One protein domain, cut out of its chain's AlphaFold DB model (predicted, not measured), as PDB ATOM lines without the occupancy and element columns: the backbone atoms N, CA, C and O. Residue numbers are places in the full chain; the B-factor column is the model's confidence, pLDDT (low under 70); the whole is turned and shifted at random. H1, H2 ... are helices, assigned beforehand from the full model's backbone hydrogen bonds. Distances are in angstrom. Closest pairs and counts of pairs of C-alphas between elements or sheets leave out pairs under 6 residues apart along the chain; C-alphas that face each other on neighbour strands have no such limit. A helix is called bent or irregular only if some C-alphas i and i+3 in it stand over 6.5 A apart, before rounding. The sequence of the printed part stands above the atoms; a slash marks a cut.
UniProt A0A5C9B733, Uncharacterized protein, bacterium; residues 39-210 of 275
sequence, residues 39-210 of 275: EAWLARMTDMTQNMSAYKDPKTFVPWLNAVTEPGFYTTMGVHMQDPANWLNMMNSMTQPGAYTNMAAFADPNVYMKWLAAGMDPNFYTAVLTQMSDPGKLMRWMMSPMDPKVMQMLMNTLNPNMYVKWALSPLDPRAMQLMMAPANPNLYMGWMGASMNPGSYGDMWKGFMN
ATOM      1  N   GLU A  39      45.254  39.267  18.985       85.81
ATOM      2  CA  GLU A  39      43.934  38.984  18.409       85.81
ATOM      3  C   GLU A  39      43.889  37.607  17.737       85.81
ATOM      4  O   GLU A  39      42.959  36.832  17.958       85.81
ATOM      5  N   ALA A  40      44.906  37.270  16.940       89.25
ATOM      6  CA  ALA A  40      44.971  35.978  16.264       89.25
ATOM      7  C   ALA A  40      45.234  34.831  17.254       89.25
ATOM      8  O   ALA A  40      44.712  33.727  17.076       89.25
ATOM      9  N   TRP A  41      46.002  35.092  18.317       91.50
ATOM     10  CA  TRP A  41      46.168  34.148  19.421       91.50
ATOM     11  C   TRP A  41      44.870  33.931  20.188       91.50
ATOM     12  O   TRP A  41      44.519  32.783  20.451       91.50
ATOM     13  N   LEU A  42      44.116  34.988  20.478       91.69
ATOM     14  CA  LEU A  42      42.831  34.876  21.157       91.69
ATOM     15  C   LEU A  42      41.798  34.116  20.314       91.69
ATOM     16  O   LEU A  42      41.122  33.225  20.830       91.69
ATOM     17  N   ALA A  43      41.706  34.414  19.016       90.25
ATOM     18  CA  ALA A  43      40.833  33.684  18.095       90.25
ATOM     19  C   ALA A  43      41.184  32.189  18.065       90.25
ATOM     20  O   ALA A  43      40.311  31.328  18.060       90.25
ATOM     21  N   ARG A  44      42.481  31.868  18.117       91.69
ATOM     22  CA  ARG A  44      42.952  30.486  18.201       91.69
ATOM     23  C   ARG A  44      42.652  29.837  19.552       91.69
ATOM     24  O   ARG A  44      42.294  28.669  19.572       91.69
ATOM     25  N   MET A  45      42.789  30.563  20.661       91.19
ATOM     26  CA  MET A  45      42.498  30.069  22.016       91.19
ATOM     27  C   MET A  45      41.003  29.848  22.266       91.19
ATOM     28  O   MET A  45      40.639  29.008  23.084       91.19
ATOM     29  N   THR A  46      40.144  30.578  21.559       91.88
ATOM     30  CA  THR A  46      38.684  30.424  21.626       91.88
ATOM     31  C   THR A  46      38.137  29.444  20.583       91.88
ATOM     32  O   THR A  46      36.974  29.064  20.656       91.88
ATOM     33  N   ASP A  47      38.971  28.969  19.656       92.75
ATOM     34  CA  ASP A  47      38.657  27.862  18.755       92.75
ATOM     35  C   ASP A  47      39.094  26.534  19.390       92.75
ATOM     36  O   ASP A  47      40.275  26.194  19.434       92.75
ATOM     37  N   MET A  48      38.138  25.736  19.850       91.81
ATOM     38  CA  MET A  48      38.382  24.468  20.549       91.81
ATOM     39  C   MET A  48      39.007  23.393  19.658       91.81
ATOM     40  O   MET A  48      39.529  22.400  20.161       91.81
ATOM     41  N   THR A  49      39.035  23.607  18.342       91.50
ATOM     42  CA  THR A  49      39.777  22.757  17.403       91.50
ATOM     43  C   THR A  49      41.275  23.083  17.359       91.50
ATOM     44  O   THR A  49      42.053  22.346  16.751       91.50
ATOM     45  N   GLN A  50      41.713  24.182  17.987       91.00
ATOM     46  CA  GLN A  50      43.095  24.676  17.917       91.00
ATOM     47  C   GLN A  50      43.637  25.294  19.213       91.00
ATOM     48  O   GLN A  50      44.834  25.588  19.274       91.00
ATOM     49  N   ASN A  51      42.812  25.495  20.239       91.69
ATOM     50  CA  ASN A  51      43.153  26.229  21.462       91.69
ATOM     51  C   ASN A  51      44.384  25.692  22.199       91.69
ATOM     52  O   ASN A  51      45.092  26.446  22.861       91.69
ATOM     53  N   MET A  52      44.683  24.409  22.025       88.44
ATOM     54  CA  MET A  52      45.819  23.750  22.647       88.44
ATOM     55  C   MET A  52      47.078  23.721  21.769       88.44
ATOM     56  O   MET A  52      48.108  23.192  22.176       88.44
ATOM     57  N   SER A  53      47.023  24.257  20.549       89.75
ATOM     58  CA  SER A  53      48.125  24.165  19.579       89.75
ATOM     59  C   SER A  53      49.440  24.770  20.071       89.75
ATOM     60  O   SER A  53      50.490  24.231  19.733       89.75
ATOM     61  N   ALA A  54      49.399  25.808  20.915       91.06
ATOM     62  CA  ALA A  54      50.591  26.404  21.522       91.06
ATOM     63  C   ALA A  54      51.396  25.413  22.381       91.06
ATOM     64  O   ALA A  54      52.614  25.523  22.475       91.06
ATOM     65  N   TYR A  55      50.728  24.431  22.990       91.19
ATOM     66  CA  TYR A  55      51.360  23.450  23.876       91.19
ATOM     67  C   TYR A  55      51.849  22.203  23.138       91.19
ATOM     68  O   TYR A  55      52.497  21.349  23.735       91.19
ATOM     69  N   LYS A  56      51.548  22.070  21.843       90.50
ATOM     70  CA  LYS A  56      51.974  20.911  21.040       90.50
ATOM     71  C   LYS A  56      53.399  21.054  20.521       90.50
ATOM     72  O   LYS A  56      54.002  20.070  20.095       90.50
ATOM     73  N   ASP A  57      53.928  22.276  20.524       91.06
ATOM     74  CA  ASP A  57      55.279  22.566  20.070       91.06
ATOM     75  C   ASP A  57      55.913  23.701  20.897       91.06
ATOM     76  O   ASP A  57      55.390  24.824  20.883       91.06
ATOM     77  N   PRO A  58      57.064  23.461  21.555       90.38
ATOM     78  CA  PRO A  58      57.787  24.483  22.314       90.38
ATOM     79  C   PRO A  58      58.113  25.749  21.508       90.38
ATOM     80  O   PRO A  58      58.142  26.850  22.060       90.38
ATOM     81  N   LYS A  59      58.295  25.637  20.184       89.44
ATOM     82  CA  LYS A  59      58.554  26.799  19.315       89.44
ATOM     83  C   LYS A  59      57.327  27.685  19.134       89.44
ATOM     84  O   LYS A  59      57.467  28.880  18.899       89.44
ATOM     85  N   THR A  60      56.128  27.115  19.237       90.94
ATOM     86  CA  THR A  60      54.867  27.875  19.197       90.94
ATOM     87  C   THR A  60      54.471  28.411  20.568       90.94
ATOM     88  O   THR A  60      53.783  29.429  20.647       90.94
ATOM     89  N   PHE A  61      54.967  27.777  21.631       92.19
ATOM     90  CA  PHE A  61      54.749  28.205  23.003       92.19
ATOM     91  C   PHE A  61      55.383  29.563  23.300       92.19
ATOM     92  O   PHE A  61      54.753  30.380  23.953       92.19
ATOM     93  N   VAL A  62      56.595  29.851  22.810       90.25
ATOM     94  CA  VAL A  62      57.255  31.141  23.096       90.25
ATOM     95  C   VAL A  62      56.476  32.340  22.519       90.25
ATOM     96  O   VAL A  62      56.185  33.265  23.278       90.25
ATOM     97  N   PRO A  63      56.058  32.349  21.235       89.88
ATOM     98  CA  PRO A  63      55.183  33.398  20.704       89.88
ATOM     99  C   PRO A  63      53.817  33.472  21.399       89.88
ATOM    100  O   PRO A  63      53.279  34.563  21.571       89.88
ATOM    101  N   TRP A  64      53.260  32.333  21.820       92.62
ATOM    102  CA  TRP A  64      52.031  32.306  22.616       92.62
ATOM    103  C   TRP A  64      52.230  32.961  23.985       92.62
ATOM    104  O   TRP A  64      51.471  33.854  24.349       92.62
ATOM    105  N   LEU A  65      53.279  32.567  24.711       91.75
ATOM    106  CA  LEU A  65      53.636  33.097  26.024       91.75
ATOM    107  C   LEU A  65      53.870  34.602  25.937       91.75
ATOM    108  O   LEU A  65      53.422  35.354  26.801       91.75
ATOM    109  N   ASN A  66      54.548  35.041  24.872       90.19
ATOM    110  CA  ASN A  66      54.695  36.448  24.550       90.19
ATOM    111  C   ASN A  66      53.319  37.119  24.490       90.19
ATOM    112  O   ASN A  66      53.056  37.990  25.312       90.19
ATOM    113  N   ALA A  67      52.430  36.640  23.619       90.56
ATOM    114  CA  ALA A  67      51.112  37.229  23.438       90.56
ATOM    115  C   ALA A  67      50.274  37.258  24.728       90.56
ATOM    116  O   ALA A  67      49.757  38.313  25.071       90.56
ATOM    117  N   VAL A  68      50.164  36.155  25.478       90.88
ATOM    118  CA  VAL A  68      49.285  36.082  26.671       90.88
ATOM    119  C   VAL A  68      49.795  36.870  27.880       90.88
ATOM    120  O   VAL A  68      49.053  37.099  28.835       90.88
ATOM    121  N   THR A  69      51.059  37.292  27.859       90.06
ATOM    122  CA  THR A  69      51.644  38.136  28.913       90.06
ATOM    123  C   THR A  69      51.637  39.624  28.557       90.06
ATOM    124  O   THR A  69      52.000  40.452  29.397       90.06
ATOM    125  N   GLU A  70      51.204  39.990  27.347       89.88
ATOM    126  CA  GLU A  70      51.004  41.387  26.961       89.88
ATOM    127  C   GLU A  70      49.706  41.948  27.573       89.88
ATOM    128  O   GLU A  70      48.679  41.265  27.585       89.88
ATOM    129  N   PRO A  71      49.687  43.222  28.007       88.06
ATOM    130  CA  PRO A  71      48.466  43.857  28.509       88.06
ATOM    131  C   PRO A  71      47.364  43.893  27.442       88.06
ATOM    132  O   PRO A  71      46.194  43.663  27.744       88.06
ATOM    133  N   GLY A  72      47.744  44.104  26.176       86.31
ATOM    134  CA  GLY A  72      46.819  44.138  25.042       86.31
ATOM    135  C   GLY A  72      46.056  42.829  24.821       86.31
ATOM    136  O   GLY A  72      44.967  42.837  24.257       86.31
ATOM    137  N   PHE A  73      46.579  41.697  25.296       90.75
ATOM    138  CA  PHE A  73      45.863  40.430  25.204       90.75
ATOM    139  C   PHE A  73      44.611  40.417  26.085       90.75
ATOM    140  O   PHE A  73      43.546  40.007  25.629       90.75
ATOM    141  N   TYR A  74      44.700  40.934  27.313       89.25
ATOM    142  CA  TYR A  74      43.566  40.998  28.240       89.25
ATOM    143  C   TYR A  74      42.492  41.981  27.780       89.25
ATOM    144  O   TYR A  74      41.303  41.731  27.963       89.25
ATOM    145  N   THR A  75      42.895  43.080  27.146       88.31
ATOM    146  CA  THR A  75      41.956  44.077  26.618       88.31
ATOM    147  C   THR A  75      41.225  43.533  25.401       88.31
ATOM    148  O   THR A  75      39.998  43.597  25.338       88.31
ATOM    149  N   THR A  76      41.953  42.893  24.484       88.06
ATOM    150  CA  THR A  76      41.361  42.172  23.359       88.06
ATOM    151  C   THR A  76      40.454  41.040  23.847       88.06
ATOM    152  O   THR A  76      39.362  40.877  23.310       88.06
ATOM    153  N   MET A  77      40.830  40.310  24.905       90.25
ATOM    154  CA  MET A  77      39.971  39.301  25.535       90.25
ATOM    155  C   MET A  77      38.681  39.909  26.091       90.25
ATOM    156  O   MET A  77      37.601  39.391  25.810       90.25
ATOM    157  N   GLY A  78      38.771  41.028  26.811       88.06
ATOM    158  CA  GLY A  78      37.604  41.741  27.331       88.06
ATOM    159  C   GLY A  78      36.657  42.208  26.224       88.06
ATOM    160  O   GLY A  78      35.456  41.961  26.303       88.06
ATOM    161  N   VAL A  79      37.185  42.792  25.143       86.81
ATOM    162  CA  VAL A  79      36.386  43.183  23.966       86.81
ATOM    163  C   VAL A  79      35.762  41.963  23.283       86.81
ATOM    164  O   VAL A  79      34.598  41.993  22.895       86.81
ATOM    165  N   HIS A  80      36.509  40.867  23.156       87.75
ATOM    166  CA  HIS A  80      36.026  39.654  22.502       87.75
ATOM    167  C   HIS A  80      34.890  38.981  23.283       87.75
ATOM    168  O   HIS A  80      33.960  38.474  22.661       87.75
ATOM    169  N   MET A  81      34.939  39.011  24.622       85.69
ATOM    170  CA  MET A  81      33.890  38.467  25.496       85.69
ATOM    171  C   MET A  81      32.597  39.291  25.492       85.69
ATOM    172  O   MET A  81      31.536  38.762  25.811       85.69
ATOM    173  N   GLN A  82      32.663  40.569  25.119       88.50
ATOM    174  CA  GLN A  82      31.482  41.428  25.027       88.50
ATOM    175  C   GLN A  82      30.600  41.104  23.808       88.50
ATOM    176  O   GLN A  82      29.406  41.413  23.829       88.50
ATOM    177  N   ASP A  83      31.152  40.479  22.760       89.06
ATOM    178  CA  ASP A  83      30.405  40.149  21.543       89.06
ATOM    179  C   ASP A  83      29.816  38.720  21.601       89.06
ATOM    180  O   ASP A  83      30.573  37.740  21.620       89.06
ATOM    181  N   PRO A  84      28.479  38.556  21.566       88.56
ATOM    182  CA  PRO A  84      27.852  37.234  21.585       88.56
ATOM    183  C   PRO A  84      28.232  36.365  20.377       88.56
ATOM    184  O   PRO A  84      28.255  35.139  20.488       88.56
ATOM    185  N   ALA A  85      28.579  36.957  19.229       89.44
ATOM    186  CA  ALA A  85      28.971  36.192  18.045       89.44
ATOM    187  C   ALA A  85      30.273  35.408  18.272       89.44
ATOM    188  O   ALA A  85      30.423  34.286  17.782       89.44
ATOM    189  N   ASN A  86      31.199  35.969  19.052       90.75
ATOM    190  CA  ASN A  86      32.448  35.308  19.413       90.75
ATOM    191  C   ASN A  86      32.209  34.125  20.357       90.75
ATOM    192  O   ASN A  86      32.824  33.069  20.191       90.75
ATOM    193  N   TRP A  87      31.264  34.263  21.290       88.81
ATOM    194  CA  TRP A  87      30.824  33.156  22.139       88.81
ATOM    195  C   TRP A  87      30.203  32.024  21.313       88.81
ATOM    196  O   TRP A  87      30.560  30.858  21.485       88.81
ATOM    197  N   LEU A  88      29.326  32.360  20.363       91.00
ATOM    198  CA  LEU A  88      28.711  31.379  19.467       91.00
ATOM    199  C   LEU A  88      29.741  30.671  18.581       91.00
ATOM    200  O   LEU A  88      29.614  29.470  18.357       91.00
ATOM    201  N   ASN A  89      30.781  31.369  18.116       90.25
ATOM    202  CA  ASN A  89      31.886  30.744  17.383       90.25
ATOM    203  C   ASN A  89      32.648  29.736  18.254       90.25
ATOM    204  O   ASN A  89      32.920  28.623  17.804       90.25
ATOM    205  N   MET A  90      32.939  30.097  19.508       91.31
ATOM    206  CA  MET A  90      33.584  29.194  20.461       91.31
ATOM    207  C   MET A  90      32.715  27.961  20.734       91.31
ATOM    208  O   MET A  90      33.189  26.833  20.595       91.31
ATOM    209  N   MET A  91      31.433  28.152  21.045       90.19
ATOM    210  CA  MET A  91      30.493  27.048  21.262       90.19
ATOM    211  C   MET A  91      30.359  26.161  20.020       90.19
ATOM    212  O   MET A  91      30.372  24.937  20.125       90.19
ATOM    213  N   ASN A  92      30.303  26.753  18.824       90.12
ATOM    214  CA  ASN A  92      30.267  25.999  17.574       90.12
ATOM    215  C   ASN A  92      31.537  25.153  17.406       90.12
ATOM    216  O   ASN A  92      31.436  23.964  17.107       90.12
ATOM    217  N   SER A  93      32.717  25.710  17.695       91.12
ATOM    218  CA  SER A  93      33.977  24.964  17.610       91.12
ATOM    219  C   SER A  93      34.016  23.735  18.533       91.12
ATOM    220  O   SER A  93      34.594  22.722  18.150       91.12
ATOM    221  N   MET A  94      33.330  23.762  19.688       87.69
ATOM    222  CA  MET A  94      33.190  22.590  20.572       87.69
ATOM    223  C   MET A  94      32.387  21.459  19.941       87.69
ATOM    224  O   MET A  94      32.587  20.303  20.288       87.69
ATOM    225  N   THR A  95      31.468  21.773  19.032       87.81
ATOM    226  CA  THR A  95      30.693  20.749  18.324       87.81
ATOM    227  C   THR A  95      31.471  20.152  17.154       87.81
ATOM    228  O   THR A  95      31.104  19.110  16.623       87.81
ATOM    229  N   GLN A  96      32.588  20.755  16.748       88.38
ATOM    230  CA  GLN A  96      33.347  20.236  15.620       88.38
ATOM    231  C   GLN A  96      34.156  18.995  16.022       88.38
ATOM    232  O   GLN A  96      34.807  19.002  17.069       88.38
ATOM    233  N   PRO A  97      34.235  17.961  15.162       84.81
ATOM    234  CA  PRO A  97      35.084  16.792  15.410       84.81
ATOM    235  C   PRO A  97      36.562  17.149  15.628       84.81
ATOM    236  O   PRO A  97      37.288  16.437  16.316       84.81
ATOM    237  N   GLY A  98      37.007  18.281  15.072       87.38
ATOM    238  CA  GLY A  98      38.349  18.817  15.282       87.38
ATOM    239  C   GLY A  98      38.668  19.153  16.743       87.38
ATOM    240  O   GLY A  98      39.836  19.157  17.112       87.38
ATOM    241  N   ALA A  99      37.668  19.401  17.595       89.06
ATOM    242  CA  ALA A  99      37.900  19.619  19.022       89.06
ATOM    243  C   ALA A  99      38.392  18.337  19.711       89.06
ATOM    244  O   ALA A  99      39.320  18.391  20.519       89.06
ATOM    245  N   TYR A 100      37.854  17.173  19.314       87.00
ATOM    246  CA  TYR A 100      38.363  15.876  19.763       87.00
ATOM    247  C   TYR A 100      39.813  15.681  19.348       87.00
ATOM    248  O   TYR A 100      40.669  15.423  20.189       87.00
ATOM    249  N   THR A 101      40.102  15.823  18.051       86.38
ATOM    250  CA  THR A 101      41.448  15.575  17.515       86.38
ATOM    251  C   THR A 101      42.468  16.536  18.117       86.38
ATOM    252  O   THR A 101      43.615  16.174  18.378       86.38
ATOM    253  N   ASN A 102      42.040  17.760  18.426       90.12
ATOM    254  CA  ASN A 102      42.869  18.736  19.102       90.12
ATOM    255  C   ASN A 102      43.287  18.287  20.514       90.12
ATOM    256  O   ASN A 102      44.456  18.478  20.855       90.12
ATOM    257  N   MET A 103      42.394  17.662  21.291       86.19
ATOM    258  CA  MET A 103      42.741  17.064  22.589       86.19
ATOM    259  C   MET A 103      43.483  15.731  22.451       86.19
ATOM    260  O   MET A 103      44.474  15.511  23.141       86.19
ATOM    261  N   ALA A 104      43.052  14.857  21.542       86.38
ATOM    262  CA  ALA A 104      43.651  13.542  21.331       86.38
ATOM    263  C   ALA A 104      45.128  13.626  20.909       86.38
ATOM    264  O   ALA A 104      45.916  12.754  21.261       86.38
ATOM    265  N   ALA A 105      45.542  14.718  20.260       84.62
ATOM    266  CA  ALA A 105      46.946  14.985  19.950       84.62
ATOM    267  C   ALA A 105      47.875  15.065  21.185       84.62
ATOM    268  O   ALA A 105      49.083  14.940  21.024       84.62
ATOM    269  N   PHE A 106      47.362  15.255  22.410       85.38
ATOM    270  CA  PHE A 106      48.179  15.170  23.638       85.38
ATOM    271  C   PHE A 106      48.486  13.740  24.073       85.38
ATOM    272  O   PHE A 106      49.332  13.536  24.941       85.38
ATOM    273  N   ALA A 107      47.822  12.751  23.477       83.31
ATOM    274  CA  ALA A 107      48.206  11.358  23.619       83.31
ATOM    275  C   ALA A 107      49.393  10.988  22.707       83.31
ATOM    276  O   ALA A 107      49.894   9.873  22.821       83.31
ATOM    277  N   ASP A 108      49.845  11.891  21.820       84.69
ATOM    278  CA  ASP A 108      51.007  11.656  20.957       84.69
ATOM    279  C   ASP A 108      52.313  11.772  21.769       84.69
ATOM    280  O   ASP A 108      52.650  12.869  22.240       84.69
ATOM    281  N   PRO A 109      53.103  10.688  21.900       84.00
ATOM    282  CA  PRO A 109      54.405  10.730  22.565       84.00
ATOM    283  C   PRO A 109      55.367  11.762  21.954       84.00
ATOM    284  O   PRO A 109      56.214  12.307  22.662       84.00
ATOM    285  N   ASN A 110      55.218  12.094  20.663       87.75
ATOM    286  CA  ASN A 110      56.057  13.090  19.995       87.75
ATOM    287  C   ASN A 110      55.968  14.475  20.644       87.75
ATOM    288  O   ASN A 110      56.966  15.197  20.670       87.75
ATOM    289  N   VAL A 111      54.800  14.858  21.173       89.75
ATOM    290  CA  VAL A 111      54.639  16.146  21.867       89.75
ATOM    291  C   VAL A 111      55.555  16.185  23.090       89.75
ATOM    292  O   VAL A 111      56.308  17.142  23.264       89.75
ATOM    293  N   TYR A 112      55.578  15.116  23.886       89.25
ATOM    294  CA  TYR A 112      56.445  15.010  25.061       89.25
ATOM    295  C   TYR A 112      57.925  14.983  24.684       89.25
ATOM    296  O   TYR A 112      58.724  15.657  25.326       89.25
ATOM    297  N   MET A 113      58.292  14.278  23.611       91.31
ATOM    298  CA  MET A 113      59.679  14.246  23.134       91.31
ATOM    299  C   MET A 113      60.173  15.630  22.696       91.31
ATOM    300  O   MET A 113      61.310  15.996  22.993       91.31
ATOM    301  N   LYS A 114      59.319  16.440  22.052       91.56
ATOM    302  CA  LYS A 114      59.648  17.838  21.732       91.56
ATOM    303  C   LYS A 114      59.871  18.673  22.991       91.56
ATOM    304  O   LYS A 114      60.817  19.453  23.035       91.56
ATOM    305  N   TRP A 115      59.024  18.510  24.007       91.81
ATOM    306  CA  TRP A 115      59.173  19.210  25.284       91.81
ATOM    307  C   TRP A 115      60.411  18.771  26.062       91.81
ATOM    308  O   TRP A 115      61.096  19.622  26.620       91.81
ATOM    309  N   LEU A 116      60.746  17.479  26.045       92.75
ATOM    310  CA  LEU A 116      61.985  16.967  26.624       92.75
ATOM    311  C   LEU A 116      63.204  17.593  25.938       92.75
ATOM    312  O   LEU A 116      64.095  18.099  26.614       92.75
ATOM    313  N   ALA A 117      63.210  17.626  24.602       91.00
ATOM    314  CA  ALA A 117      64.274  18.265  23.836       91.00
ATOM    315  C   ALA A 117      64.382  19.768  24.144       91.00
ATOM    316  O   ALA A 117      65.482  20.275  24.343       91.00
ATOM    317  N   ALA A 118      63.252  20.475  24.244       92.88
ATOM    318  CA  ALA A 118      63.238  21.889  24.617       92.88
ATOM    319  C   ALA A 118      63.714  22.133  26.058       92.88
ATOM    320  O   ALA A 118      64.400  23.117  26.307       92.88
ATOM    321  N   GLY A 119      63.416  21.225  26.991       89.06
ATOM    322  CA  GLY A 119      63.928  21.277  28.365       89.06
ATOM    323  C   GLY A 119      65.440  21.062  28.470       89.06
ATOM    324  O   GLY A 119      66.046  21.389  29.484       89.06
ATOM    325  N   MET A 120      66.077  20.542  27.422       92.50
ATOM    326  CA  MET A 120      67.534  20.446  27.328       92.50
ATOM    327  C   MET A 120      68.150  21.584  26.501       92.50
ATOM    328  O   MET A 120      69.374  21.668  26.432       92.50
ATOM    329  N   ASP A 121      67.339  22.448  25.877       93.62
ATOM    330  CA  ASP A 121      67.797  23.539  25.013       93.62
ATOM    331  C   ASP A 121      67.957  24.849  25.810       93.62
ATOM    332  O   ASP A 121      66.961  25.468  26.203       93.62
ATOM    333  N   PRO A 122      69.191  25.350  26.008       90.81
ATOM    334  CA  PRO A 122      69.426  26.627  26.682       90.81
ATOM    335  C   PRO A 122      68.738  27.820  25.998       90.81
ATOM    336  O   PRO A 122      68.386  28.802  26.662       90.81
ATOM    337  N   ASN A 123      68.515  27.751  24.680       92.81
ATOM    338  CA  ASN A 123      67.864  28.828  23.933       92.81
ATOM    339  C   ASN A 123      66.389  28.967  24.312       92.81
ATOM    340  O   ASN A 123      65.875  30.084  24.359       92.81
ATOM    341  N   PHE A 124      65.718  27.855  24.627       92.75
ATOM    342  CA  PHE A 124      64.326  27.872  25.061       92.75
ATOM    343  C   PHE A 124      64.170  28.652  26.374       92.75
ATOM    344  O   PHE A 124      63.362  29.580  26.450       92.75
ATOM    345  N   TYR A 125      65.006  28.357  27.375       89.19
ATOM    346  CA  TYR A 125      65.010  29.086  28.648       89.19
ATOM    347  C   TYR A 125      65.343  30.561  28.470       89.19
ATOM    348  O   TYR A 125      64.675  31.418  29.044       89.19
ATOM    349  N   THR A 126      66.344  30.861  27.643       92.38
ATOM    350  CA  THR A 126      66.741  32.244  27.361       92.38
ATOM    351  C   THR A 126      65.591  33.023  26.730       92.38
ATOM    352  O   THR A 126      65.312  34.147  27.146       92.38
ATOM    353  N   ALA A 127      64.873  32.422  25.778       89.81
ATOM    354  CA  ALA A 127      63.724  33.048  25.134       89.81
ATOM    355  C   ALA A 127      62.564  33.294  26.115       89.81
ATOM    356  O   ALA A 127      61.992  34.382  26.119       89.81
ATOM    357  N   VAL A 128      62.251  32.323  26.982       91.06
ATOM    358  CA  VAL A 128      61.219  32.476  28.023       91.06
ATOM    359  C   VAL A 128      61.599  33.574  29.019       91.06
ATOM    360  O   VAL A 128      60.793  34.466  29.279       91.06
ATOM    361  N   LEU A 129      62.831  33.552  29.536       90.44
ATOM    362  CA  LEU A 129      63.317  34.549  30.491       90.44
ATOM    363  C   LEU A 129      63.299  35.953  29.889       90.44
ATOM    364  O   LEU A 129      62.723  36.859  30.484       90.44
ATOM    365  N   THR A 130      63.840  36.107  28.678       90.19
ATOM    366  CA  THR A 130      63.853  37.391  27.960       90.19
ATOM    367  C   THR A 130      62.439  37.927  27.774       90.19
ATOM    368  O   THR A 130      62.192  39.112  27.987       90.19
ATOM    369  N   GLN A 131      61.487  37.053  27.434       86.56
ATOM    370  CA  GLN A 131      60.098  37.455  27.259       86.56
ATOM    371  C   GLN A 131      59.453  37.924  28.566       86.56
ATOM    372  O   GLN A 131      58.624  38.836  28.550       86.56
ATOM    373  N   MET A 132      59.789  37.310  29.699       86.38
ATOM    374  CA  MET A 132      59.223  37.690  30.996       86.38
ATOM    375  C   MET A 132      59.877  38.939  31.595       86.38
ATOM    376  O   MET A 132      59.219  39.652  32.348       86.38
ATOM    377  N   SER A 133      61.129  39.230  31.238       88.69
ATOM    378  CA  SER A 133      61.879  40.379  31.750       88.69
ATOM    379  C   SER A 133      61.962  41.565  30.782       88.69
ATOM    380  O   SER A 133      62.748  42.472  31.040       88.69
ATOM    381  N   ASP A 134      61.211  41.569  29.673       90.19
ATOM    382  CA  ASP A 134      61.243  42.660  28.688       90.19
ATOM    383  C   ASP A 134      60.848  44.007  29.342       90.19
ATOM    384  O   ASP A 134      59.683  44.192  29.720       90.19
ATOM    385  N   PRO A 135      61.775  44.983  29.447       85.88
ATOM    386  CA  PRO A 135      61.477  46.303  30.000       85.88
ATOM    387  C   PRO A 135      60.384  47.037  29.213       85.88
ATOM    388  O   PRO A 135      59.588  47.781  29.788       85.88
ATOM    389  N   GLY A 136      60.309  46.796  27.900       90.19
ATOM    390  CA  GLY A 136      59.272  47.354  27.040       90.19
ATOM    391  C   GLY A 136      57.883  46.858  27.432       90.19
ATOM    392  O   GLY A 136      56.939  47.647  27.478       90.19
ATOM    393  N   LYS A 137      57.754  45.580  27.802       90.19
ATOM    394  CA  LYS A 137      56.491  45.017  28.291       90.19
ATOM    395  C   LYS A 137      56.071  45.625  29.628       90.19
ATOM    396  O   LYS A 137      54.899  45.957  29.793       90.19
ATOM    397  N   LEU A 138      57.005  45.825  30.560       89.62
ATOM    398  CA  LEU A 138      56.706  46.499  31.832       89.62
ATOM    399  C   LEU A 138      56.190  47.925  31.606       89.62
ATOM    400  O   LEU A 138      55.213  48.336  32.230       89.62
ATOM    401  N   MET A 139      56.787  48.652  30.659       92.38
ATOM    402  CA  MET A 139      56.319  49.986  30.287       92.38
ATOM    403  C   MET A 139      54.921  49.954  29.648       92.38
ATOM    404  O   MET A 139      54.084  50.801  29.961       92.38
ATOM    405  N   ARG A 140      54.624  48.957  28.799       90.69
ATOM    406  CA  ARG A 140      53.270  48.757  28.248       90.69
ATOM    407  C   ARG A 140      52.245  48.472  29.343       90.69
ATOM    408  O   ARG A 140      51.149  49.010  29.272       90.69
ATOM    409  N   TRP A 141      52.590  47.675  30.356       91.06
ATOM    410  CA  TRP A 141      51.726  47.458  31.523       91.06
ATOM    411  C   TRP A 141      51.510  48.740  32.324       91.06
ATOM    412  O   TRP A 141      50.379  49.056  32.674       91.06
ATOM    413  N   MET A 142      52.567  49.519  32.559       92.12
ATOM    414  CA  MET A 142      52.462  50.811  33.245       92.12
ATOM    415  C   MET A 142      51.525  51.779  32.509       92.12
ATOM    416  O   MET A 142      50.754  52.502  33.135       92.12
ATOM    417  N   MET A 143      51.566  51.763  31.177       92.50
ATOM    418  CA  MET A 143      50.725  52.601  30.322       92.50
ATOM    419  C   MET A 143      49.371  51.962  29.982       92.50
ATOM    420  O   MET A 143      48.537  52.623  29.364       92.50
ATOM    421  N   SER A 144      49.111  50.713  30.390       90.75
ATOM    422  CA  SER A 144      47.911  49.979  29.973       90.75
ATOM    423  C   SER A 144      46.600  50.671  30.356       90.75
ATOM    424  O   SER A 144      45.685  50.644  29.536       90.75
ATOM    425  N   PRO A 145      46.460  51.346  31.518       86.44
ATOM    426  CA  PRO A 145      45.225  52.068  31.838       86.44
ATOM    427  C   PRO A 145      44.942  53.250  30.897       86.44
ATOM    428  O   PRO A 145      43.798  53.677  30.782       86.44
ATOM    429  N   MET A 146      45.972  53.775  30.227       88.69
ATOM    430  CA  MET A 146      45.865  54.870  29.258       88.69
ATOM    431  C   MET A 146      45.757  54.378  27.805       88.69
ATOM    432  O   MET A 146      45.696  55.197  26.889       88.69
ATOM    433  N   ASP A 147      45.727  53.061  27.572       88.56
ATOM    434  CA  ASP A 147      45.601  52.488  26.231       88.56
ATOM    435  C   ASP A 147      44.214  52.819  25.628       88.56
ATOM    436  O   ASP A 147      43.182  52.545  26.262       88.56
ATOM    437  N   PRO A 148      44.146  53.355  24.392       85.81
ATOM    438  CA  PRO A 148      42.888  53.599  23.690       85.81
ATOM    439  C   PRO A 148      41.947  52.389  23.643       85.81
ATOM    440  O   PRO A 148      40.733  52.565  23.734       85.81
ATOM    441  N   LYS A 149      42.473  51.158  23.545       85.31
ATOM    442  CA  LYS A 149      41.661  49.930  23.557       85.31
ATOM    443  C   LYS A 149      40.993  49.690  24.913       85.31
ATOM    444  O   LYS A 149      39.850  49.239  24.940       85.31
ATOM    445  N   VAL A 150      41.655  50.011  26.030       88.25
ATOM    446  CA  VAL A 150      41.048  49.920  27.375       88.25
ATOM    447  C   VAL A 150      39.915  50.925  27.511       88.25
ATOM    448  O   VAL A 150      38.818  50.571  27.943       88.25
ATOM    449  N   MET A 151      40.152  52.166  27.083       89.19
ATOM    450  CA  MET A 151      39.119  53.202  27.088       89.19
ATOM    451  C   MET A 151      37.941  52.822  26.183       89.19
ATOM    452  O   MET A 151      36.784  52.979  26.570       89.19
ATOM    453  N   GLN A 152      38.220  52.262  25.004       87.12
ATOM    454  CA  GLN A 152      37.191  51.788  24.082       87.12
ATOM    455  C   GLN A 152      36.385  50.627  24.674       87.12
ATOM    456  O   GLN A 152      35.164  50.618  24.553       87.12
ATOM    457  N   MET A 153      37.036  49.675  25.349       87.62
ATOM    458  CA  MET A 153      36.362  48.584  26.057       87.62
ATOM    459  C   MET A 153      35.407  49.116  27.131       87.62
ATOM    460  O   MET A 153      34.272  48.648  27.218       87.62
ATOM    461  N   LEU A 154      35.835  50.115  27.910       86.75
ATOM    462  CA  LEU A 154      34.981  50.771  28.901       86.75
ATOM    463  C   LEU A 154      33.770  51.435  28.230       86.75
ATOM    464  O   LEU A 154      32.636  51.208  28.645       86.75
ATOM    465  N   MET A 155      33.982  52.185  27.148       89.06
ATOM    466  CA  MET A 155      32.887  52.826  26.411       89.06
ATOM    467  C   MET A 155      31.929  51.812  25.771       89.06
ATOM    468  O   MET A 155      30.719  52.031  25.756       89.06
ATOM    469  N   ASN A 156      32.438  50.671  25.299       86.75
ATOM    470  CA  ASN A 156      31.616  49.603  24.730       86.75
ATOM    471  C   ASN A 156      30.661  48.982  25.758       86.75
ATOM    472  O   ASN A 156      29.546  48.627  25.385       86.75
ATOM    473  N   THR A 157      31.026  48.918  27.046       83.75
ATOM    474  CA  THR A 157      30.089  48.447  28.089       83.75
ATOM    475  C   THR A 157      28.872  49.357  28.257       83.75
ATOM    476  O   THR A 157      27.804  48.896  28.659       83.75
ATOM    477  N   LEU A 158      28.995  50.634  27.892       88.81
ATOM    478  CA  LEU A 158      27.899  51.602  27.908       88.81
ATOM    479  C   LEU A 158      27.115  51.619  26.586       88.81
ATOM    480  O   LEU A 158      26.118  52.329  26.474       88.81
ATOM    481  N   ASN A 159      27.543  50.854  25.576       90.62
ATOM    482  CA  ASN A 159      26.921  50.862  24.262       90.62
ATOM    483  C   ASN A 159      25.600  50.063  24.281       90.62
ATOM    484  O   ASN A 159      25.637  48.833  24.395       90.62
ATOM    485  N   PRO A 160      24.428  50.705  24.094       88.25
ATOM    486  CA  PRO A 160      23.134  50.019  24.108       88.25
ATOM    487  C   PRO A 160      23.030  48.939  23.021       88.25
ATOM    488  O   PRO A 160      22.366  47.922  23.217       88.25
ATOM    489  N   ASN A 161      23.740  49.104  21.897       91.06
ATOM    490  CA  ASN A 161      23.730  48.131  20.803       91.06
ATOM    491  C   ASN A 161      24.329  46.780  21.212       91.06
ATOM    492  O   ASN A 161      23.931  45.755  20.662       91.06
ATOM    493  N   MET A 162      25.257  46.750  22.175       90.19
ATOM    494  CA  MET A 162      25.800  45.497  22.709       90.19
ATOM    495  C   MET A 162      24.692  44.669  23.373       90.19
ATOM    496  O   MET A 162      24.574  43.472  23.124       90.19
ATOM    497  N   TYR A 163      23.830  45.313  24.157       90.44
ATOM    498  CA  TYR A 163      22.716  44.647  24.833       90.44
ATOM    499  C   TYR A 163      21.640  44.189  23.847       90.44
ATOM    500  O   TYR A 163      21.121  43.084  23.986       90.44
ATOM    501  N   VAL A 164      21.360  44.981  22.806       92.69
ATOM    502  CA  VAL A 164      20.463  44.563  21.714       92.69
ATOM    503  C   VAL A 164      21.023  43.334  20.992       92.69
ATOM    504  O   VAL A 164      20.284  42.380  20.755       92.69
ATOM    505  N   LYS A 165      22.330  43.302  20.697       89.50
ATOM    506  CA  LYS A 165      22.984  42.116  20.118       89.50
ATOM    507  C   LYS A 165      22.830  40.888  21.013       89.50
ATOM    508  O   LYS A 165      22.507  39.821  20.506       89.50
ATOM    509  N   TRP A 166      23.025  41.023  22.324       91.19
ATOM    510  CA  TRP A 166      22.811  39.921  23.269       91.19
ATOM    511  C   TRP A 166      21.352  39.464  23.314       91.19
ATOM    512  O   TRP A 166      21.102  38.261  23.257       91.19
ATOM    513  N   ALA A 167      20.396  40.394  23.331       91.69
ATOM    514  CA  ALA A 167      18.968  40.079  23.311       91.69
ATOM    515  C   ALA A 167      18.555  39.310  22.044       91.69
ATOM    516  O   ALA A 167      17.717  38.414  22.107       91.69
ATOM    517  N   LEU A 168      19.174  39.627  20.903       93.44
ATOM    518  CA  LEU A 168      18.929  38.950  19.629       93.44
ATOM    519  C   LEU A 168      19.831  37.728  19.402       93.44
ATOM    520  O   LEU A 168      19.580  36.966  18.473       93.44
ATOM    521  N   SER A 169      20.847  37.500  20.240       91.56
ATOM    522  CA  SER A 169      21.800  36.396  20.066       91.56
ATOM    523  C   SER A 169      21.164  35.000  20.013       91.56
ATOM    524  O   SER A 169      21.634  34.197  19.207       91.56
ATOM    525  N   PRO A 170      20.069  34.682  20.743       87.12
ATOM    526  CA  PRO A 170      19.404  33.384  20.604       87.12
ATOM    527  C   PRO A 170      18.721  33.191  19.243       87.12
ATOM    528  O   PRO A 170      18.455  32.059  18.845       87.12
ATOM    529  N   LEU A 171      18.435  34.284  18.528       90.44
ATOM    530  CA  LEU A 171      17.859  34.263  17.184       90.44
ATOM    531  C   LEU A 171      18.933  34.178  16.085       90.44
ATOM    532  O   LEU A 171      18.587  34.089  14.907       90.44
ATOM    533  N   ASP A 172      20.225  34.203  16.437       89.69
ATOM    534  CA  ASP A 172      21.305  33.995  15.472       89.69
ATOM    535  C   ASP A 172      21.212  32.567  14.892       89.69
ATOM    536  O   ASP A 172      21.061  31.600  15.651       89.69
ATOM    537  N   PRO A 173      21.348  32.382  13.565       87.12
ATOM    538  CA  PRO A 173      21.358  31.058  12.945       87.12
ATOM    539  C   PRO A 173      22.349  30.074  13.586       87.12
ATOM    540  O   PRO A 173      22.059  28.882  13.671       87.12
ATOM    541  N   ARG A 174      23.504  30.551  14.070       87.88
ATOM    542  CA  ARG A 174      24.498  29.725  14.775       87.88
ATOM    543  C   ARG A 174      23.994  29.264  16.138       87.88
ATOM    544  O   ARG A 174      24.247  28.123  16.513       87.88
ATOM    545  N   ALA A 175      23.270  30.116  16.864       88.56
ATOM    546  CA  ALA A 175      22.652  29.752  18.136       88.56
ATOM    547  C   ALA A 175      21.544  28.709  17.934       88.56
ATOM    548  O   ALA A 175      21.504  27.705  18.646       88.56
ATOM    549  N   MET A 176      20.712  28.881  16.900       89.75
ATOM    550  CA  MET A 176      19.696  27.890  16.528       89.75
ATOM    551  C   MET A 176      20.324  26.551  16.114       89.75
ATOM    552  O   MET A 176      19.862  25.492  16.537       89.75
ATOM    553  N   GLN A 177      21.410  26.584  15.331       87.12
ATOM    554  CA  GLN A 177      22.173  25.381  14.984       87.12
ATOM    555  C   GLN A 177      22.743  24.689  16.225       87.12
ATOM    556  O   GLN A 177      22.661  23.468  16.316       87.12
ATOM    557  N   LEU A 178      23.275  25.447  17.188       88.56
ATOM    558  CA  LEU A 178      23.774  24.917  18.459       88.56
ATOM    559  C   LEU A 178      22.663  24.289  19.309       88.56
ATOM    560  O   LEU A 178      22.868  23.210  19.857       88.56
ATOM    561  N   MET A 179      21.472  24.895  19.368       88.19
ATOM    562  CA  MET A 179      20.310  24.291  20.033       88.19
ATOM    563  C   MET A 179      19.888  22.963  19.393       88.19
ATOM    564  O   MET A 179      19.458  22.052  20.094       88.19
ATOM    565  N   MET A 180      20.033  22.839  18.072       88.50
ATOM    566  CA  MET A 180      19.713  21.612  17.333       88.50
ATOM    567  C   MET A 180      20.886  20.627  17.259       88.50
ATOM    568  O   MET A 180      20.704  19.491  16.819       88.50
ATOM    569  N   ALA A 181      22.086  21.023  17.696       86.62
ATOM    570  CA  ALA A 181      23.294  20.213  17.578       86.62
ATOM    571  C   ALA A 181      23.167  18.843  18.274       86.62
ATOM    572  O   ALA A 181      23.518  17.849  17.636       86.62
ATOM    573  N   PRO A 182      22.590  18.721  19.490       82.69
ATOM    574  CA  PRO A 182      22.394  17.418  20.128       82.69
ATOM    575  C   PRO A 182      21.427  16.487  19.387       82.69
ATOM    576  O   PRO A 182      21.485  15.278  19.588       82.69
ATOM    577  N   ALA A 183      20.546  17.018  18.536       87.69
ATOM    578  CA  ALA A 183      19.635  16.223  17.712       87.69
ATOM    579  C   ALA A 183      20.240  15.860  16.342       87.69
ATOM    580  O   ALA A 183      19.639  15.097  15.587       87.69
ATOM    581  N   ASN A 184      21.417  16.395  16.002       87.62
ATOM    582  CA  ASN A 184      22.060  16.160  14.717       87.62
ATOM    583  C   ASN A 184      22.894  14.863  14.759       87.62
ATOM    584  O   ASN A 184      23.969  14.854  15.361       87.62
ATOM    585  N   PRO A 185      22.483  13.771  14.086       85.00
ATOM    586  CA  PRO A 185      23.248  12.523  14.083       85.00
ATOM    587  C   PRO A 185      24.637  12.684  13.451       85.00
ATOM    588  O   PRO A 185      25.567  11.973  13.830       85.00
ATOM    589  N   ASN A 186      24.816  13.648  12.538       87.12
ATOM    590  CA  ASN A 186      26.111  13.914  11.909       87.12
ATOM    591  C   ASN A 186      27.152  14.413  12.914       87.12
ATOM    592  O   ASN A 186      28.341  14.173  12.717       87.12
ATOM    593  N   LEU A 187      26.719  15.071  13.996       86.06
ATOM    594  CA  LEU A 187      27.604  15.472  15.084       86.06
ATOM    595  C   LEU A 187      28.256  14.229  15.699       86.06
ATOM    596  O   LEU A 187      29.475  14.087  15.667       86.06
ATOM    597  N   TYR A 188      27.445  13.287  16.180       86.12
ATOM    598  CA  TYR A 188      27.932  12.060  16.812       86.12
ATOM    599  C   TYR A 188      28.721  11.179  15.848       86.12
ATOM    600  O   TYR A 188      29.764  10.656  16.229       86.12
ATOM    601  N   MET A 189      28.276  11.059  14.592       88.06
ATOM    602  CA  MET A 189      29.029  10.338  13.562       88.06
ATOM    603  C   MET A 189      30.387  10.994  13.289       88.06
ATOM    604  O   MET A 189      31.376  10.294  13.099       88.06
ATOM    605  N   GLY A 190      30.464  12.327  13.329       86.62
ATOM    606  CA  GLY A 190      31.719  13.065  13.223       86.62
ATOM    607  C   GLY A 190      32.664  12.796  14.397       86.62
ATOM    608  O   GLY A 190      33.842  12.525  14.174       86.62
ATOM    609  N   TRP A 191      32.159  12.810  15.635       86.75
ATOM    610  CA  TRP A 191      32.945  12.468  16.831       86.75
ATOM    611  C   TRP A 191      33.386  11.005  16.840       86.75
ATOM    612  O   TRP A 191      34.549  10.719  17.108       86.75
ATOM    613  N   MET A 192      32.496  10.082  16.470       87.44
ATOM    614  CA  MET A 192      32.818   8.665  16.317       87.44
ATOM    615  C   MET A 192      33.896   8.472  15.245       87.44
ATOM    616  O   MET A 192      34.917   7.843  15.515       87.44
ATOM    617  N   GLY A 193      33.734   9.097  14.076       86.69
ATOM    618  CA  GLY A 193      34.722   9.071  13.001       86.69
ATOM    619  C   GLY A 193      36.074   9.646  13.426       86.69
ATOM    620  O   GLY A 193      37.104   9.041  13.150       86.69
ATOM    621  N   ALA A 194      36.090  10.762  14.158       84.38
ATOM    622  CA  ALA A 194      37.318  11.314  14.725       84.38
ATOM    623  C   ALA A 194      37.947  10.361  15.755       84.38
ATOM    624  O   ALA A 194      39.152  10.136  15.708       84.38
ATOM    625  N   SER A 195      37.160   9.745  16.637       82.62
ATOM    626  CA  SER A 195      37.672   8.807  17.646       82.62
ATOM    627  C   SER A 195      38.225   7.508  17.054       82.62
ATOM    628  O   SER A 195      39.194   6.960  17.577       82.62
ATOM    629  N   MET A 196      37.655   7.033  15.945       82.94
ATOM    630  CA  MET A 196      38.088   5.813  15.259       82.94
ATOM    631  C   MET A 196      39.212   6.065  14.251       82.94
ATOM    632  O   MET A 196      39.826   5.116  13.773       82.94
ATOM    633  N   ASN A 197      39.491   7.326  13.910       82.56
ATOM    634  CA  ASN A 197      40.553   7.677  12.982       82.56
ATOM    635  C   ASN A 197      41.914   7.687  13.706       82.56
ATOM    636  O   ASN A 197      42.129   8.540  14.570       82.56
ATOM    637  N   PRO A 198      42.875   6.821  13.324       73.88
ATOM    638  CA  PRO A 198      44.216   6.812  13.912       73.88
ATOM    639  C   PRO A 198      44.942   8.158  13.778       73.88
ATOM    640  O   PRO A 198      45.740   8.522  14.638       73.88
ATOM    641  N   GLY A 199      44.640   8.928  12.726       79.06
ATOM    642  CA  GLY A 199      45.209  10.258  12.500       79.06
ATOM    643  C   GLY A 199      44.801  11.303  13.542       79.06
ATOM    644  O   GLY A 199      45.474  12.322  13.668       79.06
ATOM    645  N   SER A 200      43.749  11.057  14.323       81.81
ATOM    646  CA  SER A 200      43.334  11.945  15.415       81.81
ATOM    647  C   SER A 200      44.284  11.920  16.612       81.81
ATOM    648  O   SER A 200      44.274  12.857  17.405       81.81
ATOM    649  N   TYR A 201      45.107  10.875  16.731       78.31
ATOM    650  CA  TYR A 201      46.018  10.640  17.856       78.31
ATOM    651  C   TYR A 201      47.478  11.013  17.547       78.31
ATOM    652  O   TYR A 201      48.359  10.780  18.371       78.31
ATOM    653  N   GLY A 202      47.742  11.594  16.371       73.00
ATOM    654  CA  GLY A 202      49.078  12.005  15.938       73.00
ATOM    655  C   GLY A 202      49.808  10.987  15.056       73.00
ATOM    656  O   GLY A 202      49.352   9.864  14.822       73.00
ATOM    657  N   ASP A 203      50.959  11.404  14.524       69.56
ATOM    658  CA  ASP A 203      51.694  10.661  13.490       69.56
ATOM    659  C   ASP A 203      52.321   9.360  14.018       69.56
ATOM    660  O   ASP A 203      52.446   8.385  13.272       69.56
ATOM    661  N   MET A 204      52.660   9.297  15.310       66.31
ATOM    662  CA  MET A 204      53.216   8.084  15.918       66.31
ATOM    663  C   MET A 204      52.163   6.981  16.067       66.31
ATOM    664  O   MET A 204      52.422   5.831  15.713       66.31
ATOM    665  N   TRP A 205      50.947   7.324  16.506       67.38
ATOM    666  CA  TRP A 205      49.833   6.373  16.573       67.38
ATOM    667  C   TRP A 205      49.402   5.890  15.188       67.38
ATOM    668  O   TRP A 205      49.105   4.709  15.008       67.38
ATOM    669  N   LYS A 206      49.454   6.771  14.184       63.88
ATOM    670  CA  LYS A 206      49.273   6.398  12.778       63.88
ATOM    671  C   LYS A 206      50.317   5.374  12.312       63.88
ATOM    672  O   LYS A 206      49.960   4.451  11.584       63.88
ATOM    673  N   GLY A 207      51.574   5.511  12.741       62.47
ATOM    674  CA  GLY A 207      52.642   4.542  12.468       62.47
ATOM    675  C   GLY A 207      52.476   3.209  13.209       62.47
ATOM    676  O   GLY A 207      52.803   2.162  12.657       62.47
ATOM    677  N   PHE A 208      51.922   3.235  14.425       64.00
ATOM    678  CA  PHE A 208      51.659   2.034  15.226       64.00
ATOM    679  C   PHE A 208      50.449   1.228  14.721       64.00
ATOM    680  O   PHE A 208      50.489  -0.000  14.688       64.00
ATOM    681  N   MET A 209      49.377   1.908  14.293       63.75
ATOM    682  CA  MET A 209      48.156   1.260  13.789       63.75
ATOM    683  C   MET A 209      48.225   0.855  12.312       63.75
ATOM    684  O   MET A 209      47.316   0.186  11.825       63.75
ATOM    685  N   ASN A 210      49.272   1.250  11.583       56.56
ATOM    686  CA  ASN A 210      49.487   0.815  10.210       56.56
ATOM    687  C   ASN A 210      50.489  -0.359  10.180       56.56
ATOM    688  O   ASN A 210      51.688  -0.144  10.370       56.56
TER     689      ASN A 210
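This is residues 39 to 210 of the 275 residues of an uncharacterized protein of bacterium (UniProt A0A5C9B733). The chain winds as a flat, squared spiral of short helices, with H2, H3, H4 and H5 as the four sides of an inner turn and H6 to H12 as a wider outer turn round it. H1 and the long link after it, residues 47 to 57, lie inside the inner turn, while at the rim H13 packs on H5 and H14 packs on H13. The printed part has 172 residues with fourteen named helices, H1 to H14 in order along the chain, and no named strand; its class is all helix. It is loose, with a radius of gyration of the C-alphas of 20.0 A, and flat, with spans of 57 by 52 by 13 A.

H1 is residues 39 to 46, H2 58 to 69, H3 71 to 82, H4 84 to 95 and H5 97 to 107. H1 touches residues 73 to 77 of H3 at a steep tilt of 57 degrees, the C-alphas of Glu 39 and Thr 76 being the closest at 6.4 A. H2 and H3 are close but not clearly touching and about perpendicular at 78 degrees, their closest C-alphas, Ala 67 and Phe 73, 6.4 A apart. H3 and H4 are also close but not clearly touching, about perpendicular at 89 degrees, with His 80 and Asn 86 the closest C-alphas at 6.4 A. The next helices are H6, residues 109 to 119, H7, 122 to 132, H8, 135 to 146, H9, 148 to 157, H10, 160 to 171, H11, 173 to 183, and H12, 185 to 196. H5 and H6 meet only through their link. H6 and residue 58 of H2 only just touch, with 3 pairs of C-alphas within 8 A, the closest Pro 58 and Trp 115 at 6.2 A. H7 touches H2 at a shallow tilt of 11 degrees, the same way, closest at the C-alphas of Asn 66 and Gln 131, 6.1 A. H3 is the hub, touching H1, H8 and H9; its closest C-alphas are Pro 71 to Trp 141 of H8, 5.7 A, and Val 79 to Met 153 of H9, 5.8 A. H4 touches H10, with Pro 84 and Trp 166 the closest C-alphas at 6.0 A, and H11, with Leu 88 and Ala 175 at 6.4 A. H12 touches H5 at a shallow tilt of 21 degrees, the same way, with the C-alphas of Pro 97 and Trp 191 closest at 5.0 A. H13, residues 198 to 201, touches H5, the C-alphas of Thr 101 and Ser 200 being closest at 4.6 A. H14, residues 203 to 209, touches H13, with Pro 198 and Lys 206 the closest C-alphas at 5.2 A. Among the pairs that stay apart are H2 and H4, H3 and H5, and H7 and H11. Every O i to N i+4 pair is within hydrogen-bond range in H1, H3, H6, H7, H9, H12 and H14; the figures are 7 of 8 in H2 and H4, 5 of 7 in H5 and H11, and 6 of 8 in H8 and H10, while H13 is too short for such a pair.

H1 begins at C-alpha 39, (43.934, 38.984, 18.409). From first to last C-alpha H3 measures 17.5 A, H4 17.0 A, H8 17.8 A and H10 18.0 A. H8, H10 and H11 are irregular: C-alphas 142 and 145 are 7.5 A apart, 167 and 170 7.2 A, and 179 and 182 7.2 A. H14 ends at C-alpha 209, (48.156, 1.260, 13.789).

The two C-alphas farthest apart are those of Leu 158 and Asn 210, 58.0 A. The printed part, residues 39 to 210, has no cut. The link from H1 to H2, 11 residues, is long; the other links are tight. The mean pLDDT of the printed part is 87.5, and residues 203 to 210 are under 70.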